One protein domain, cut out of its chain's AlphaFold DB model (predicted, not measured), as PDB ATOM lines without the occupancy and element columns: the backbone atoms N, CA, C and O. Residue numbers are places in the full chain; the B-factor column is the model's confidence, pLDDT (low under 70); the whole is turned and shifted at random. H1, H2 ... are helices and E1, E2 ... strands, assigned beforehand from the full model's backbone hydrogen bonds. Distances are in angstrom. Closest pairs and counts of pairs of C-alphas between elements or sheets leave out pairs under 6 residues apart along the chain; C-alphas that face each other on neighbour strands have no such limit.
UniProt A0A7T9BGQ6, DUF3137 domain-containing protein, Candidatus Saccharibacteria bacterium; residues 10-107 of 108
ATOM      1  N   PHE A  10      16.580 -34.588 -28.252       65.25
ATOM      2  CA  PHE A  10      15.895 -33.900 -29.339       65.25
ATOM      3  C   PHE A  10      16.895 -33.469 -30.380       65.25
ATOM      4  O   PHE A  10      17.625 -32.529 -30.127       65.25
ATOM      5  N   SER A  11      16.932 -34.128 -31.530       61.88
ATOM      6  CA  SER A  11      17.766 -33.679 -32.643       61.88
ATOM      7  C   SER A  11      16.922 -32.942 -33.671       61.88
ATOM      8  O   SER A  11      15.781 -33.336 -33.877       61.88
ATOM      9  N   PHE A  12      17.492 -31.924 -34.320       64.62
ATOM     10  CA  PHE A  12      16.912 -31.234 -35.476       64.62
ATOM     11  C   PHE A  12      17.815 -31.434 -36.701       64.62
ATOM     12  O   PHE A  12      18.726 -30.632 -36.928       64.62
ATOM     13  N   ASN A  13      17.622 -32.509 -37.479       66.44
ATOM     14  CA  ASN A  13      18.308 -32.682 -38.772       66.44
ATOM     15  C   ASN A  13      17.802 -33.882 -39.583       66.44
ATOM     16  O   ASN A  13      17.752 -34.996 -39.066       66.44
ATOM     17  N   GLN A  14      17.597 -33.699 -40.890       60.78
ATOM     18  CA  GLN A  14      17.227 -34.791 -41.804       60.78
ATOM     19  C   GLN A  14      18.351 -35.791 -42.148       60.78
ATOM     20  O   GLN A  14      18.149 -36.700 -42.952       60.78
ATOM     21  N   LYS A  15      19.566 -35.637 -41.610       61.25
ATOM     22  CA  LYS A  15      20.737 -36.434 -42.024       61.25
ATOM     23  C   LYS A  15      21.625 -36.923 -40.886       61.25
ATOM     24  O   LYS A  15      22.601 -37.616 -41.163       61.25
ATOM     25  N   LEU A  16      21.301 -36.617 -39.629       62.53
ATOM     26  CA  LEU A  16      22.106 -37.070 -38.487       62.53
ATOM     27  C   LEU A  16      22.047 -38.587 -38.283       62.53
ATOM     28  O   LEU A  16      23.060 -39.198 -37.953       62.53
ATOM     29  N   PHE A  17      20.884 -39.194 -38.526       62.78
ATOM     30  CA  PHE A  17      20.638 -40.610 -38.238       62.78
ATOM     31  C   PHE A  17      20.245 -41.443 -39.471       62.78
ATOM     32  O   PHE A  17      19.928 -42.624 -39.356       62.78
ATOM     33  N   GLY A  18      20.318 -40.859 -40.671       64.38
ATOM     34  CA  GLY A  18      19.856 -41.493 -41.910       64.38
ATOM     35  C   GLY A  18      18.331 -41.446 -42.067       64.38
ATOM     36  O   GLY A  18      17.679 -40.559 -41.531       64.38
ATOM     37  N   ASN A  19      17.756 -42.391 -42.820       66.44
ATOM     38  CA  ASN A  19      16.319 -42.404 -43.159       66.44
ATOM     39  C   ASN A  19      15.403 -42.921 -42.030       66.44
ATOM     40  O   ASN A  19      14.201 -43.077 -42.242       66.44
ATOM     41  N   SER A  20      15.954 -43.255 -40.866       69.69
ATOM     42  CA  SER A  20      15.230 -43.889 -39.765       69.69
ATOM     43  C   SER A  20      15.591 -43.240 -38.437       69.69
ATOM     44  O   SER A  20      16.738 -42.847 -38.227       69.69
ATOM     45  N   ALA A  21      14.612 -43.171 -37.534       72.06
ATOM     46  CA  ALA A  21      14.854 -42.766 -36.157       72.06
ATOM     47  C   ALA A  21      15.882 -43.708 -35.501       72.06
ATOM     48  O   ALA A  21      15.856 -44.912 -35.781       72.06
ATOM     49  N   PRO A  22      16.773 -43.199 -34.632       74.19
ATOM     50  CA  PRO A  22      17.626 -44.052 -33.812       74.19
ATOM     51  C   PRO A  22      16.813 -45.011 -32.937       74.19
ATOM     52  O   PRO A  22      15.675 -44.719 -32.564       74.19
ATOM     53  N   ASP A  23      17.421 -46.130 -32.544       77.62
ATOM     54  CA  ASP A  23      16.782 -47.097 -31.649       77.62
ATOM     55  C   ASP A  23      16.322 -46.428 -30.343       77.62
ATOM     56  O   ASP A  23      17.111 -45.803 -29.631       77.62
ATOM     57  N   GLY A  24      15.034 -46.578 -30.025       80.06
ATOM     58  CA  GLY A  24      14.407 -45.980 -28.842       80.06
ATOM     59  C   GLY A  24      13.872 -44.558 -29.036       80.06
ATOM     60  O   GLY A  24      13.365 -43.984 -28.076       80.06
ATOM     61  N   TYR A  25      13.950 -44.002 -30.248       80.50
ATOM     62  CA  TYR A  25      13.430 -42.676 -30.574       80.50
ATOM     63  C   TYR A  25      12.185 -42.767 -31.448       80.50
ATOM     64  O   TYR A  25      12.113 -43.546 -32.397       80.50
ATOM     65  N   THR A  26      11.235 -41.882 -31.174       85.44
ATOM     66  CA  THR A  26      10.059 -41.645 -32.008       85.44
ATOM     67  C   THR A  26      10.278 -40.369 -32.812       85.44
ATOM     68  O   THR A  26      10.755 -39.374 -32.268       85.44
ATOM     69  N   LYS A  27       9.952 -40.392 -34.109       86.12
ATOM     70  CA  LYS A  27       9.917 -39.186 -34.946       86.12
ATOM     71  C   LYS A  27       8.613 -38.430 -34.708       86.12
ATOM     72  O   LYS A  27       7.552 -39.049 -34.677       86.12
ATOM     73  N   TYR A  28       8.702 -37.111 -34.607       85.56
ATOM     74  CA  TYR A  28       7.560 -36.222 -34.449       85.56
ATOM     75  C   TYR A  28       7.479 -35.254 -35.622       85.56
ATOM     76  O   TYR A  28       8.485 -34.696 -36.062       85.56
ATOM     77  N   GLU A  29       6.263 -35.074 -36.123       87.50
ATOM     78  CA  GLU A  29       5.943 -34.139 -37.194       87.50
ATOM     79  C   GLU A  29       5.013 -33.058 -36.652       87.50
ATOM     80  O   GLU A  29       4.122 -33.331 -35.846       87.50
ATOM     81  N   PHE A  30       5.220 -31.827 -37.106       85.00
ATOM     82  CA  PHE A  30       4.428 -30.672 -36.694       85.00
ATOM     83  C   PHE A  30       3.427 -30.287 -37.779       85.00
ATOM     84  O   PHE A  30       3.598 -30.628 -38.950       85.00
ATOM     85  N   GLU A  31       2.441 -29.459 -37.435       89.62
ATOM     86  CA  GLU A  31       1.548 -28.805 -38.406       89.62
ATOM     87  C   GLU A  31       2.257 -27.689 -39.210       89.62
ATOM     88  O   GLU A  31       1.653 -26.702 -39.625       89.62
ATOM     89  N   TRP A  32       3.563 -27.842 -39.450       89.62
ATOM     90  CA  TRP A  32       4.390 -26.949 -40.246       89.62
ATOM     91  C   TRP A  32       5.197 -27.762 -41.278       89.62
ATOM     92  O   TRP A  32       6.314 -28.205 -41.004       89.62
ATOM     93  N   PRO A  33       4.657 -27.956 -42.496       89.94
ATOM     94  CA  PRO A  33       5.259 -28.841 -43.493       89.94
ATOM     95  C   PRO A  33       6.681 -28.455 -43.907       89.94
ATOM     96  O   PRO A  33       7.517 -29.331 -44.099       89.94
ATOM     97  N   ASP A  34       6.971 -27.160 -44.049       88.62
ATOM     98  CA  ASP A  34       8.308 -26.707 -44.446       88.62
ATOM     99  C   ASP A  34       9.342 -26.906 -43.334       88.62
ATOM    100  O   ASP A  34      10.487 -27.253 -43.620       88.62
ATOM    101  N   PHE A  35       8.923 -26.806 -42.070       86.56
ATOM    102  CA  PHE A  35       9.764 -27.191 -40.943       86.56
ATOM    103  C   PHE A  35      10.104 -28.681 -40.996       86.56
ATOM    104  O   PHE A  35      11.282 -29.022 -40.976       86.56
ATOM    105  N   ASN A  36       9.107 -29.556 -41.184       86.12
ATOM    106  CA  ASN A  36       9.315 -31.010 -41.277       86.12
ATOM    107  C   ASN A  36      10.173 -31.428 -42.493       86.12
ATOM    108  O   ASN A  36      10.749 -32.515 -42.514       86.12
ATOM    109  N   LYS A  37      10.260 -30.587 -43.536       86.06
ATOM    110  CA  LYS A  37      11.180 -30.800 -44.669       86.06
ATOM    111  C   LYS A  37      12.627 -30.453 -44.329       86.06
ATOM    112  O   LYS A  37      13.526 -31.003 -44.952       86.06
ATOM    113  N   ARG A  38      12.856 -29.504 -43.420       83.69
ATOM    114  CA  ARG A  38      14.200 -29.026 -43.061       83.69
ATOM    115  C   ARG A  38      14.759 -29.767 -41.851       83.69
ATOM    116  O   ARG A  38      15.926 -30.154 -41.844       83.69
ATOM    117  N   TYR A  39      13.916 -29.988 -40.855       83.12
ATOM    118  CA  TYR A  39      14.275 -30.588 -39.586       83.12
ATOM    119  C   TYR A  39      13.453 -31.852 -39.369       83.12
ATOM    120  O   TYR A  39      12.235 -31.852 -39.520       83.12
ATOM    121  N   ASP A  40      14.131 -32.915 -38.954       84.25
ATOM    122  CA  ASP A  40      13.466 -34.033 -38.303       84.25
ATOM    123  C   ASP A  40      13.594 -33.840 -36.804       84.25
ATOM    124  O   ASP A  40      14.704 -33.565 -36.352       84.25
ATOM    125  N   VAL A  41      12.500 -34.018 -36.063       83.69
ATOM    126  CA  VAL A  41      12.510 -34.019 -34.599       83.69
ATOM    127  C   VAL A  41      12.318 -35.437 -34.099       83.69
ATOM    128  O   VAL A  41      11.361 -36.119 -34.467       83.69
ATOM    129  N   TYR A  42      13.235 -35.873 -33.249       83.75
ATOM    130  CA  TYR A  42      13.199 -37.182 -32.611       83.75
ATOM    131  C   TYR A  42      13.131 -37.010 -31.099       83.75
ATOM    132  O   TYR A  42      13.717 -36.066 -30.588       83.75
ATOM    133  N   ALA A  43      12.445 -37.903 -30.388       82.69
ATOM    134  CA  ALA A  43      12.492 -37.943 -28.927       82.69
ATOM    135  C   ALA A  43      12.266 -39.343 -28.371       82.69
ATOM    136  O   ALA A  43      11.533 -40.147 -28.945       82.69
ATOM    137  N   THR A  44      12.867 -39.599 -27.215       81.69
ATOM    138  CA  THR A  44      12.705 -40.832 -26.430       81.69
ATOM    139  C   THR A  44      11.486 -40.790 -25.499       81.69
ATOM    140  O   THR A  44      11.023 -41.835 -25.053       81.69
ATOM    141  N   ASP A  45      10.945 -39.599 -25.223       78.31
ATOM    142  CA  ASP A  45       9.837 -39.363 -24.291       78.31
ATOM    143  C   ASP A  45       8.899 -38.280 -24.860       78.31
ATOM    144  O   ASP A  45       9.309 -37.134 -25.070       78.31
ATOM    145  N   ALA A  46       7.651 -38.666 -25.146       75.25
ATOM    146  CA  ALA A  46       6.630 -37.793 -25.730       75.25
ATOM    147  C   ALA A  46       6.130 -36.725 -24.749       75.25
ATOM    148  O   ALA A  46       5.857 -35.596 -25.155       75.25
ATOM    149  N   ASP A  47       6.029 -37.066 -23.463       71.94
ATOM    150  CA  ASP A  47       5.544 -36.144 -22.438       71.94
ATOM    151  C   ASP A  47       6.589 -35.053 -22.205       71.94
ATOM    152  O   ASP A  47       6.264 -33.866 -22.160       71.94
ATOM    153  N   ARG A  48       7.873 -35.438 -22.171       69.12
ATOM    154  CA  ARG A  48       8.975 -34.471 -22.104       69.12
ATOM    155  C   ARG A  48       9.068 -33.597 -23.346       69.12
ATOM    156  O   ARG A  48       9.326 -32.408 -23.194       69.12
ATOM    157  N   LEU A  49       8.842 -34.154 -24.540       73.25
ATOM    158  CA  LEU A  49       8.758 -33.388 -25.789       73.25
ATOM    159  C   LEU A  49       7.650 -32.326 -25.715       73.25
ATOM    160  O   LEU A  49       7.868 -31.191 -26.117       73.25
ATOM    161  N   ALA A  50       6.475 -32.674 -25.187       68.50
ATOM    162  CA  ALA A  50       5.346 -31.750 -25.092       68.50
ATOM    163  C   ALA A  50       5.600 -30.602 -24.101       68.50
ATOM    164  O   ALA A  50       5.120 -29.493 -24.310       68.50
ATOM    165  N   THR A  51       6.381 -30.854 -23.047       67.81
ATOM    166  CA  THR A  51       6.868 -29.821 -22.113       67.81
ATOM    167  C   THR A  51       8.106 -29.085 -22.621       67.81
ATOM    168  O   THR A  51       8.664 -28.246 -21.920       67.81
ATOM    169  N   PHE A  52       8.603 -29.444 -23.804       71.00
ATOM    170  CA  PHE A  52       9.845 -28.905 -24.317       71.00
ATOM    171  C   PHE A  52       9.584 -27.583 -25.022       71.00
ATOM    172  O   PHE A  52       9.237 -27.537 -26.200       71.00
ATOM    173  N   GLU A  53       9.808 -26.492 -24.300       69.44
ATOM    174  CA  GLU A  53       9.570 -25.139 -24.798       69.44
ATOM    175  C   GLU A  53      10.423 -24.787 -26.028       69.44
ATOM    176  O   GLU A  53      10.057 -23.894 -26.778       69.44
ATOM    177  N   LEU A  54      11.498 -25.523 -26.357       65.19
ATOM    178  CA  LEU A  54      12.179 -25.356 -27.657       65.19
ATOM    179  C   LEU A  54      11.298 -25.712 -28.864       65.19
ATOM    180  O   LEU A  54      11.641 -25.372 -29.994       65.19
ATOM    181  N   LEU A  55      10.167 -26.378 -28.653       74.88
ATOM    182  CA  LEU A  55       9.154 -26.624 -29.679       74.88
ATOM    183  C   LEU A  55       8.046 -25.578 -29.665       74.88
ATOM    184  O   LEU A  55       7.038 -25.736 -30.356       74.88
ATOM    185  N   ASN A  56       8.201 -24.500 -28.895       82.00
ATOM    186  CA  ASN A  56       7.284 -23.392 -29.032       82.00
ATOM    187  C   ASN A  56       7.440 -22.776 -30.438       82.00
ATOM    188  O   ASN A  56       8.560 -22.664 -30.959       82.00
ATOM    189  N   PRO A  57       6.335 -22.338 -31.069       83.25
ATOM    190  CA  PRO A  57       6.367 -21.835 -32.441       83.25
ATOM    191  C   PRO A  57       7.338 -20.666 -32.664       83.25
ATOM    192  O   PRO A  57       7.895 -20.526 -33.752       83.25
ATOM    193  N   GLY A  58       7.559 -19.828 -31.646       86.69
ATOM    194  CA  GLY A  58       8.444 -18.668 -31.732       86.69
ATOM    195  C   GLY A  58       9.917 -19.059 -31.837       86.69
ATOM    196  O   GLY A  58      10.633 -18.539 -32.696       86.69
ATOM    197  N   PHE A  59      10.369 -19.997 -31.002       86.62
ATOM    198  CA  PHE A  59      11.731 -20.516 -31.076       86.62
ATOM    199  C   PHE A  59      11.954 -21.316 -32.362       86.62
ATOM    200  O   PHE A  59      12.953 -21.091 -33.049       86.62
ATOM    201  N   MET A  60      11.006 -22.186 -32.735       85.56
ATOM    202  CA  MET A  60      11.072 -22.950 -33.986       85.56
ATOM    203  C   MET A  60      11.211 -22.036 -35.208       85.56
ATOM    204  O   MET A  60      12.041 -22.302 -36.077       85.56
ATOM    205  N   ALA A  61      10.449 -20.939 -35.260       88.88
ATOM    206  CA  ALA A  61      10.538 -19.977 -36.353       88.88
ATOM    207  C   ALA A  61      11.870 -19.236 -36.388       88.88
ATOM    208  O   ALA A  61      12.499 -19.142 -37.440       88.88
ATOM    209  N   TYR A  62      12.353 -18.797 -35.227       89.56
ATOM    210  CA  TYR A  62      13.675 -18.196 -35.126       89.56
ATOM    211  C   TYR A  62      14.778 -19.144 -35.620       89.56
ATOM    212  O   TYR A  62      15.633 -18.727 -36.401       89.56
ATOM    213  N   LEU A  63      14.756 -20.414 -35.203       86.50
ATOM    214  CA  LEU A  63      15.739 -21.404 -35.647       86.50
ATOM    215  C   LEU A  63      15.652 -21.638 -37.162       86.50
ATOM    216  O   LEU A  63      16.678 -21.712 -37.833       86.50
ATOM    217  N   TYR A  64      14.436 -21.712 -37.709       87.00
ATOM    218  CA  TYR A  64      14.200 -21.891 -39.141       87.00
ATOM    219  C   TYR A  64      14.751 -20.736 -39.991       87.00
ATOM    220  O   TYR A  64      15.317 -20.993 -41.054       87.00
ATOM    221  N   ASP A  65      14.621 -19.494 -39.522       89.12
ATOM    222  CA  ASP A  65      15.069 -18.294 -40.242       89.12
ATOM    223  C   ASP A  65      16.565 -17.987 -40.059       89.12
ATOM    224  O   ASP A  65      17.137 -17.234 -40.847       89.12
ATOM    225  N   THR A  66      17.201 -18.535 -39.019       86.31
ATOM    226  CA  THR A  66      18.584 -18.184 -38.658       86.31
ATOM    227  C   THR A  66      19.614 -18.916 -39.512       86.31
ATOM    228  O   THR A  66      20.445 -18.277 -40.153       86.31
ATOM    229  N   ASP A  67      19.606 -20.249 -39.490       80.06
ATOM    230  CA  ASP A  67      20.619 -21.055 -40.174       80.06
ATOM    231  C   ASP A  67      20.106 -22.484 -40.388       80.06
ATOM    232  O   ASP A  67      19.823 -23.205 -39.433       80.06
ATOM    233  N   GLU A  68      19.996 -22.905 -41.649       78.69
ATOM    234  CA  GLU A  68      19.436 -24.212 -42.014       78.69
ATOM    235  C   GLU A  68      20.374 -25.403 -41.770       78.69
ATOM    236  O   GLU A  68      19.972 -26.555 -41.940       78.69
ATOM    237  N   HIS A  69      21.627 -25.149 -41.398       79.25
ATOM    238  CA  HIS A  69      22.628 -26.181 -41.136       79.25
ATOM    239  C   HIS A  69      22.848 -26.435 -39.648       79.25
ATOM    240  O   HIS A  69      23.636 -27.317 -39.284       79.25
ATOM    241  N   VAL A  70      22.170 -25.683 -38.783       79.69
ATOM    242  CA  VAL A  70      22.280 -25.822 -37.336       79.69
ATOM    243  C   VAL A  70      21.408 -26.967 -36.835       79.69
ATOM    244  O   VAL A  70      20.235 -27.091 -37.172       79.69
ATOM    245  N   SER A  71      21.997 -27.777 -35.964       80.81
ATOM    246  CA  SER A  71      21.323 -28.832 -35.227       80.81
ATOM    247  C   SER A  71      21.479 -28.596 -33.737       80.81
ATOM    248  O   SER A  71      22.572 -28.298 -33.247       80.81
ATOM    249  N   ILE A  72      20.364 -28.734 -33.027       83.06
ATOM    250  CA  ILE A  72      20.309 -28.709 -31.569       83.06
ATOM    251  C   ILE A  72      20.110 -30.142 -31.109       83.06
ATOM    252  O   ILE A  72      19.312 -30.861 -31.706       83.06
ATOM    253  N   GLU A  73      20.841 -30.537 -30.076       82.69
ATOM    254  CA  GLU A  73      20.636 -31.779 -29.350       82.69
ATOM    255  C   GLU A  73      20.639 -31.491 -27.856       82.69
ATOM    256  O   GLU A  73      21.606 -30.951 -27.329       82.69
ATOM    257  N   VAL A  74      19.551 -31.802 -27.161       78.75
ATOM    258  CA  VAL A  74      19.479 -31.619 -25.705       78.75
ATOM    259  C   VAL A  74      19.541 -32.975 -25.042       78.75
ATOM    260  O   VAL A  74      18.870 -33.888 -25.481       78.75
ATOM    261  N   VAL A  75      20.393 -33.117 -24.033       78.12
ATOM    262  CA  VAL A  75      20.685 -34.368 -23.342       78.12
ATOM    263  C   VAL A  75      20.651 -34.089 -21.845       78.12
ATOM    264  O   VAL A  75      21.638 -33.610 -21.286       78.12
ATOM    265  N   ASP A  76      19.525 -34.376 -21.189       76.75
ATOM    266  CA  ASP A  76      19.306 -34.095 -19.765       76.75
ATOM    267  C   ASP A  76      19.507 -32.606 -19.440       76.75
ATOM    268  O   ASP A  76      18.607 -31.798 -19.648       76.75
ATOM    269  N   THR A  77      20.688 -32.232 -18.948       74.94
ATOM    270  CA  THR A  77      21.066 -30.855 -18.589       74.94
ATOM    271  C   THR A  77      22.063 -30.227 -19.562       74.94
ATOM    272  O   THR A  77      22.545 -29.117 -19.333       74.94
ATOM    273  N   ILE A  78      22.404 -30.933 -20.641       80.44
ATOM    274  CA  ILE A  78      23.409 -30.528 -21.620       80.44
ATOM    275  C   ILE A  78      22.708 -30.125 -22.915       80.44
ATOM    276  O   ILE A  78      21.840 -30.839 -23.402       80.44
ATOM    277  N   ILE A  79      23.116 -28.999 -23.496       82.19
ATOM    278  CA  ILE A  79      22.696 -28.577 -24.834       82.19
ATOM    279  C   ILE A  79      23.916 -28.646 -25.747       82.19
ATOM    280  O   ILE A  79      24.910 -27.953 -25.528       82.19
ATOM    281  N   TYR A  80      23.821 -29.459 -26.786       83.12
ATOM    282  CA  TYR A  80      24.737 -29.481 -27.909       83.12
ATOM    283  C   TYR A  80      24.158 -28.628 -29.035       83.12
ATOM    284  O   TYR A  80      23.002 -28.779 -29.429       83.12
ATOM    285  N   LEU A  81      24.985 -27.734 -29.566       84.44
ATOM    286  CA  LEU A  81      24.685 -26.954 -30.757       84.44
ATOM    287  C   LEU A  81      25.834 -27.148 -31.736       84.44
ATOM    288  O   LEU A  81      26.987 -26.874 -31.401       84.44
ATOM    289  N   TYR A  82      25.529 -27.636 -32.929       80.31
ATOM    290  CA  TYR A  82      26.546 -27.911 -33.936       80.31
ATOM    291  C   TYR A  82      26.018 -27.675 -35.344       80.31
ATOM    292  O   TYR A  82      24.818 -27.733 -35.601       80.31
ATOM    293  N   LYS A  83      26.942 -27.397 -36.265       80.62
ATOM    294  CA  LYS A  83      26.644 -27.320 -37.693       80.62
ATOM    295  C   LYS A  83      26.836 -28.673 -38.356       80.62
ATOM    296  O   LYS A  83      27.765 -29.412 -38.036       80.62
ATOM    297  N   THR A  84      25.968 -28.963 -39.309       74.75
ATOM    298  CA  THR A  84      26.026 -30.146 -40.167       74.75
ATOM    299  C   THR A  84      26.261 -29.725 -41.618       74.75
ATOM    300  O   THR A  84      25.996 -28.589 -41.994       74.75
ATOM    301  N   GLY A  85      26.772 -30.629 -42.457       73.00
ATOM    302  CA  GLY A  85      27.056 -30.335 -43.867       73.00
ATOM    303  C   GLY A  85      28.504 -29.917 -44.152       73.00
ATOM    304  O   GLY A  85      29.395 -30.069 -43.313       73.00
ATOM    305  N   SER A  86      28.748 -29.473 -45.390       70.19
ATOM    306  CA  SER A  86      30.089 -29.140 -45.898       70.19
ATOM    307  C   SER A  86      30.563 -27.744 -45.506       70.19
ATOM    308  O   SER A  86      31.769 -27.520 -45.430       70.19
ATOM    309  N   ASP A  87      29.636 -26.814 -45.266       70.19
ATOM    310  CA  ASP A  87      29.953 -25.482 -44.760       70.19
ATOM    311  C   ASP A  87      29.895 -25.486 -43.229       70.19
ATOM    312  O   ASP A  87      28.838 -25.365 -42.610       70.19
ATOM    313  N   GLN A  88      31.063 -25.660 -42.616       70.00
ATOM    314  CA  GLN A  88      31.231 -25.620 -41.164       70.00
ATOM    315  C   GLN A  88      31.727 -24.256 -40.684       70.00
ATOM    316  O   GLN A  88      32.304 -24.153 -39.601       70.00
ATOM    317  N   THR A  89      31.532 -23.195 -41.472       80.25
ATOM    318  CA  THR A  89      31.882 -21.850 -41.024       80.25
ATOM    319  C   THR A  89      30.937 -21.458 -39.890       80.25
ATOM    320  O   THR A  89      29.725 -21.286 -40.070       80.25
ATOM    321  N   ILE A  90      31.491 -21.384 -38.681       76.06
ATOM    322  CA  ILE A  90      30.741 -21.071 -37.469       76.06
ATOM    323  C   ILE A  90      30.843 -19.574 -37.205       76.06
ATOM    324  O   ILE A  90      31.904 -19.062 -36.849       76.06
ATOM    325  N   ASP A  91      29.713 -18.882 -37.324       86.00
ATOM    326  CA  ASP A  91      29.540 -17.590 -36.676       86.00
ATOM    327  C   ASP A  91      29.193 -17.822 -35.201       86.00
ATOM    328  O   ASP A  91      28.066 -18.169 -34.837       86.00
ATOM    329  N   TYR A  92      30.193 -17.631 -34.342       84.12
ATOM    330  CA  TYR A  92      30.045 -17.792 -32.901       84.12
ATOM    331  C   TYR A  92      28.985 -16.869 -32.304       84.12
ATOM    332  O   TYR A  92      28.359 -17.253 -31.319       84.12
ATOM    333  N   GLN A  93      28.753 -15.684 -32.879       88.69
ATOM    334  CA  GLN A  93      27.724 -14.782 -32.374       88.69
ATOM    335  C   GLN A  93      26.332 -15.365 -32.621       88.69
ATOM    336  O   GLN A  93      25.492 -15.365 -31.715       88.69
ATOM    337  N   THR A  94      26.102 -15.915 -33.814       87.00
ATOM    338  CA  THR A  94      24.860 -16.618 -34.154       87.00
ATOM    339  C   THR A  94      24.653 -17.832 -33.247       87.00
ATOM    340  O   THR A  94      23.625 -17.936 -32.581       87.00
ATOM    341  N   VAL A  95      25.664 -18.697 -33.119       86.44
ATOM    342  CA  VAL A  95      25.616 -19.898 -32.263       86.44
ATOM    343  C   VAL A  95      25.348 -19.539 -30.797       86.44
ATOM    344  O   VAL A  95      24.478 -20.133 -30.160       86.44
ATOM    345  N   LEU A  96      26.032 -18.527 -30.259       88.88
ATOM    346  CA  LEU A  96      25.810 -18.057 -28.890       88.88
ATOM    347  C   LEU A  96      24.385 -17.523 -28.693       88.88
ATOM    348  O   LEU A  96      23.773 -17.777 -27.660       88.88
ATOM    349  N   THR A  97      23.848 -16.807 -29.680       90.88
ATOM    350  CA  THR A  97      22.491 -16.244 -29.613       90.88
ATOM    351  C   THR A  97      21.432 -17.347 -29.615       90.88
ATOM    352  O   THR A  97      20.487 -17.285 -28.824       90.88
ATOM    353  N   ILE A  98      21.614 -18.386 -30.437       88.06
ATOM    354  CA  ILE A  98      20.750 -19.573 -30.440       88.06
ATOM    355  C   ILE A  98      20.801 -20.266 -29.075       88.06
ATOM    356  O   ILE A  98      19.749 -20.509 -28.491       88.06
ATOM    357  N   LEU A  99      21.997 -20.508 -28.520       88.06
ATOM    358  CA  LEU A  99      22.153 -21.119 -27.191       88.06
ATOM    359  C   LEU A  99      21.485 -20.298 -26.086       88.06
ATOM    360  O   LEU A  99      20.808 -20.857 -25.230       88.06
ATOM    361  N   GLN A 100      21.647 -18.974 -26.098       88.19
ATOM    362  CA  GLN A 100      21.027 -18.094 -25.106       88.19
ATOM    363  C   GLN A 100      19.501 -18.118 -25.182       88.19
ATOM    364  O   GLN A 100      18.840 -18.079 -24.146       88.19
ATOM    365  N   LYS A 101      18.935 -18.162 -26.392       87.56
ATOM    366  CA  LYS A 101      17.490 -18.320 -26.582       87.56
ATOM    367  C   LYS A 101      17.034 -19.693 -26.114       87.56
ATOM    368  O   LYS A 101      16.118 -19.757 -25.311       87.56
ATOM    369  N   ALA A 102      17.732 -20.750 -26.522       83.50
ATOM    370  CA  ALA A 102      17.382 -22.107 -26.137       83.50
ATOM    371  C   ALA A 102      17.398 -22.286 -24.611       83.50
ATOM    372  O   ALA A 102      16.460 -22.812 -24.027       83.50
ATOM    373  N   TYR A 103      18.429 -21.760 -23.948       84.00
ATOM    374  CA  TYR A 103      18.509 -21.758 -22.492       84.00
ATOM    375  C   TYR A 103      17.319 -21.048 -21.837       84.00
ATOM    376  O   TYR A 103      16.796 -21.552 -20.853       84.00
ATOM    377  N   LYS A 104      16.880 -19.901 -22.371       83.25
ATOM    378  CA  LYS A 104      15.720 -19.176 -21.830       83.25
ATOM    379  C   LYS A 104      14.435 -19.983 -21.942       83.25
ATOM    380  O   LYS A 104      13.700 -20.023 -20.967       83.25
ATOM    381  N   GLU A 105      14.191 -20.615 -23.088       78.69
ATOM    382  CA  GLU A 105      12.998 -21.450 -23.267       78.69
ATOM    383  C   GLU A 105      12.994 -22.619 -22.271       78.69
ATOM    384  O   GLU A 105      11.976 -22.899 -21.661       78.69
ATOM    385  N   LEU A 106      14.147 -23.242 -22.002       73.88
ATOM    386  CA  LEU A 106      14.257 -24.342 -21.031       73.88
ATOM    387  C   LEU A 106      14.038 -23.939 -19.559       73.88
ATOM    388  O   LEU A 106      14.012 -24.813 -18.695       73.88
ATOM    389  N   GLN A 107      13.961 -22.641 -19.248       71.88
ATOM    390  CA  GLN A 107      13.685 -22.146 -17.895       71.88
ATOM    391  C   GLN A 107      12.208 -21.808 -17.650       71.88
ATOM    392  O   GLN A 107      11.863 -21.506 -16.503       71.88
TER     393      GLN A 107
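What this domain is: This is residues 10 to 107 of the 108 residues of the protein "DUF3137 domain-containing protein" of Candidatus Saccharibacteria bacterium (UniProt A0A7T9BGQ6). Helices H3 and H4 run side by side in opposite directions, and H4 packs on the two-stranded hairpin of E3 and E4. A second, smaller pair of strands, E1 and E2, makes another part of the domain, with H1 between its strands along the chain and the short H2 after it. Residues 10 to 25 are a long stretch with no named element, and its residues 10 to 11 pair with residues 73 to 74 of E3. The printed part has 98 residues, with four named helices and four named strands in the order E1 H1 E2 H2 H3 E3 E4 H4; the class is mixed, helices and strands, and both sheets, E1 - E2 and E3 - E4, are antiparallel. The whole is compact, with a radius of gyration of the C-alphas of 12.8 A, and rounded, spanning 33 by 32 by 25 A.

How they stand to each other: Residues 10 to 11 form a short antiparallel pairing with residues 73 to 74, which belong to E3, residues 70 to 75. E1, residues 26 to 28, and E2, residues 41 to 43, are antiparallel neighbours at 142 degrees; N 26 and O 43, 2.8 A apart, are within hydrogen-bond range. H1, residues 33 to 38, is close to but not clearly touching H3, residues 57 to 66: the closest C-alphas, of Phe 35 and Tyr 64, are 7.1 A apart. Their lines stand at a steep tilt of 46 degrees, and they run the same way. The closest C-alphas of E2 and H2, residues 46 to 50, are those of Ala 43 and Leu 49, 6.7 A apart. E1 and H2 are only just apart, with the closest C-alphas at 8.1 A. E2 and E3 are apart. E3 and E4, residues 78 to 83, form a hairpin, antiparallel at 161 degrees, with N 73 and O 80 at 2.9 A and N 80 and O 73 at 2.7 A, within hydrogen-bond range. H3 and H4, residues 92 to 105, touch, with the C-alphas of Leu 63 and Ile 98 closest at 7.5 A. They have a shallow tilt of 5 degrees, opposite ways. The closest C-alphas of E4 and H4, of Leu 81 and Val 95, are 7.3 A apart, and E3 and H4 are near each other, with 6 pairs of C-alphas within 10 A. In H1, H2, H3 and H4 every O i to N i+4 pair is within hydrogen-bond range.

Where its parts are: E1 begins at C-alpha 26, (10.059, -41.645, -32.008), and is 6.5 A long; H1 is 9.0 A, E2 6.9 A and H2 6.2 A. H3 measures 14.2 A from C-alpha 57, (6.367, -21.835, -32.441), to C-alpha 66. E3 measures 16.5 A and E4 16.7 A. H4 measures 19.9 A and ends at C-alpha 105, (12.998, -21.450, -23.267).

The domain as a whole: The two C-alphas farthest apart, of Asp 47 and Thr 89, are 35.3 A apart. The printed part has no cut, and no link between its named elements is long. The mean pLDDT of the printed part is 79.3; residues 10 to 20, 48, 50 to 51 and 53 to 54 are under 70.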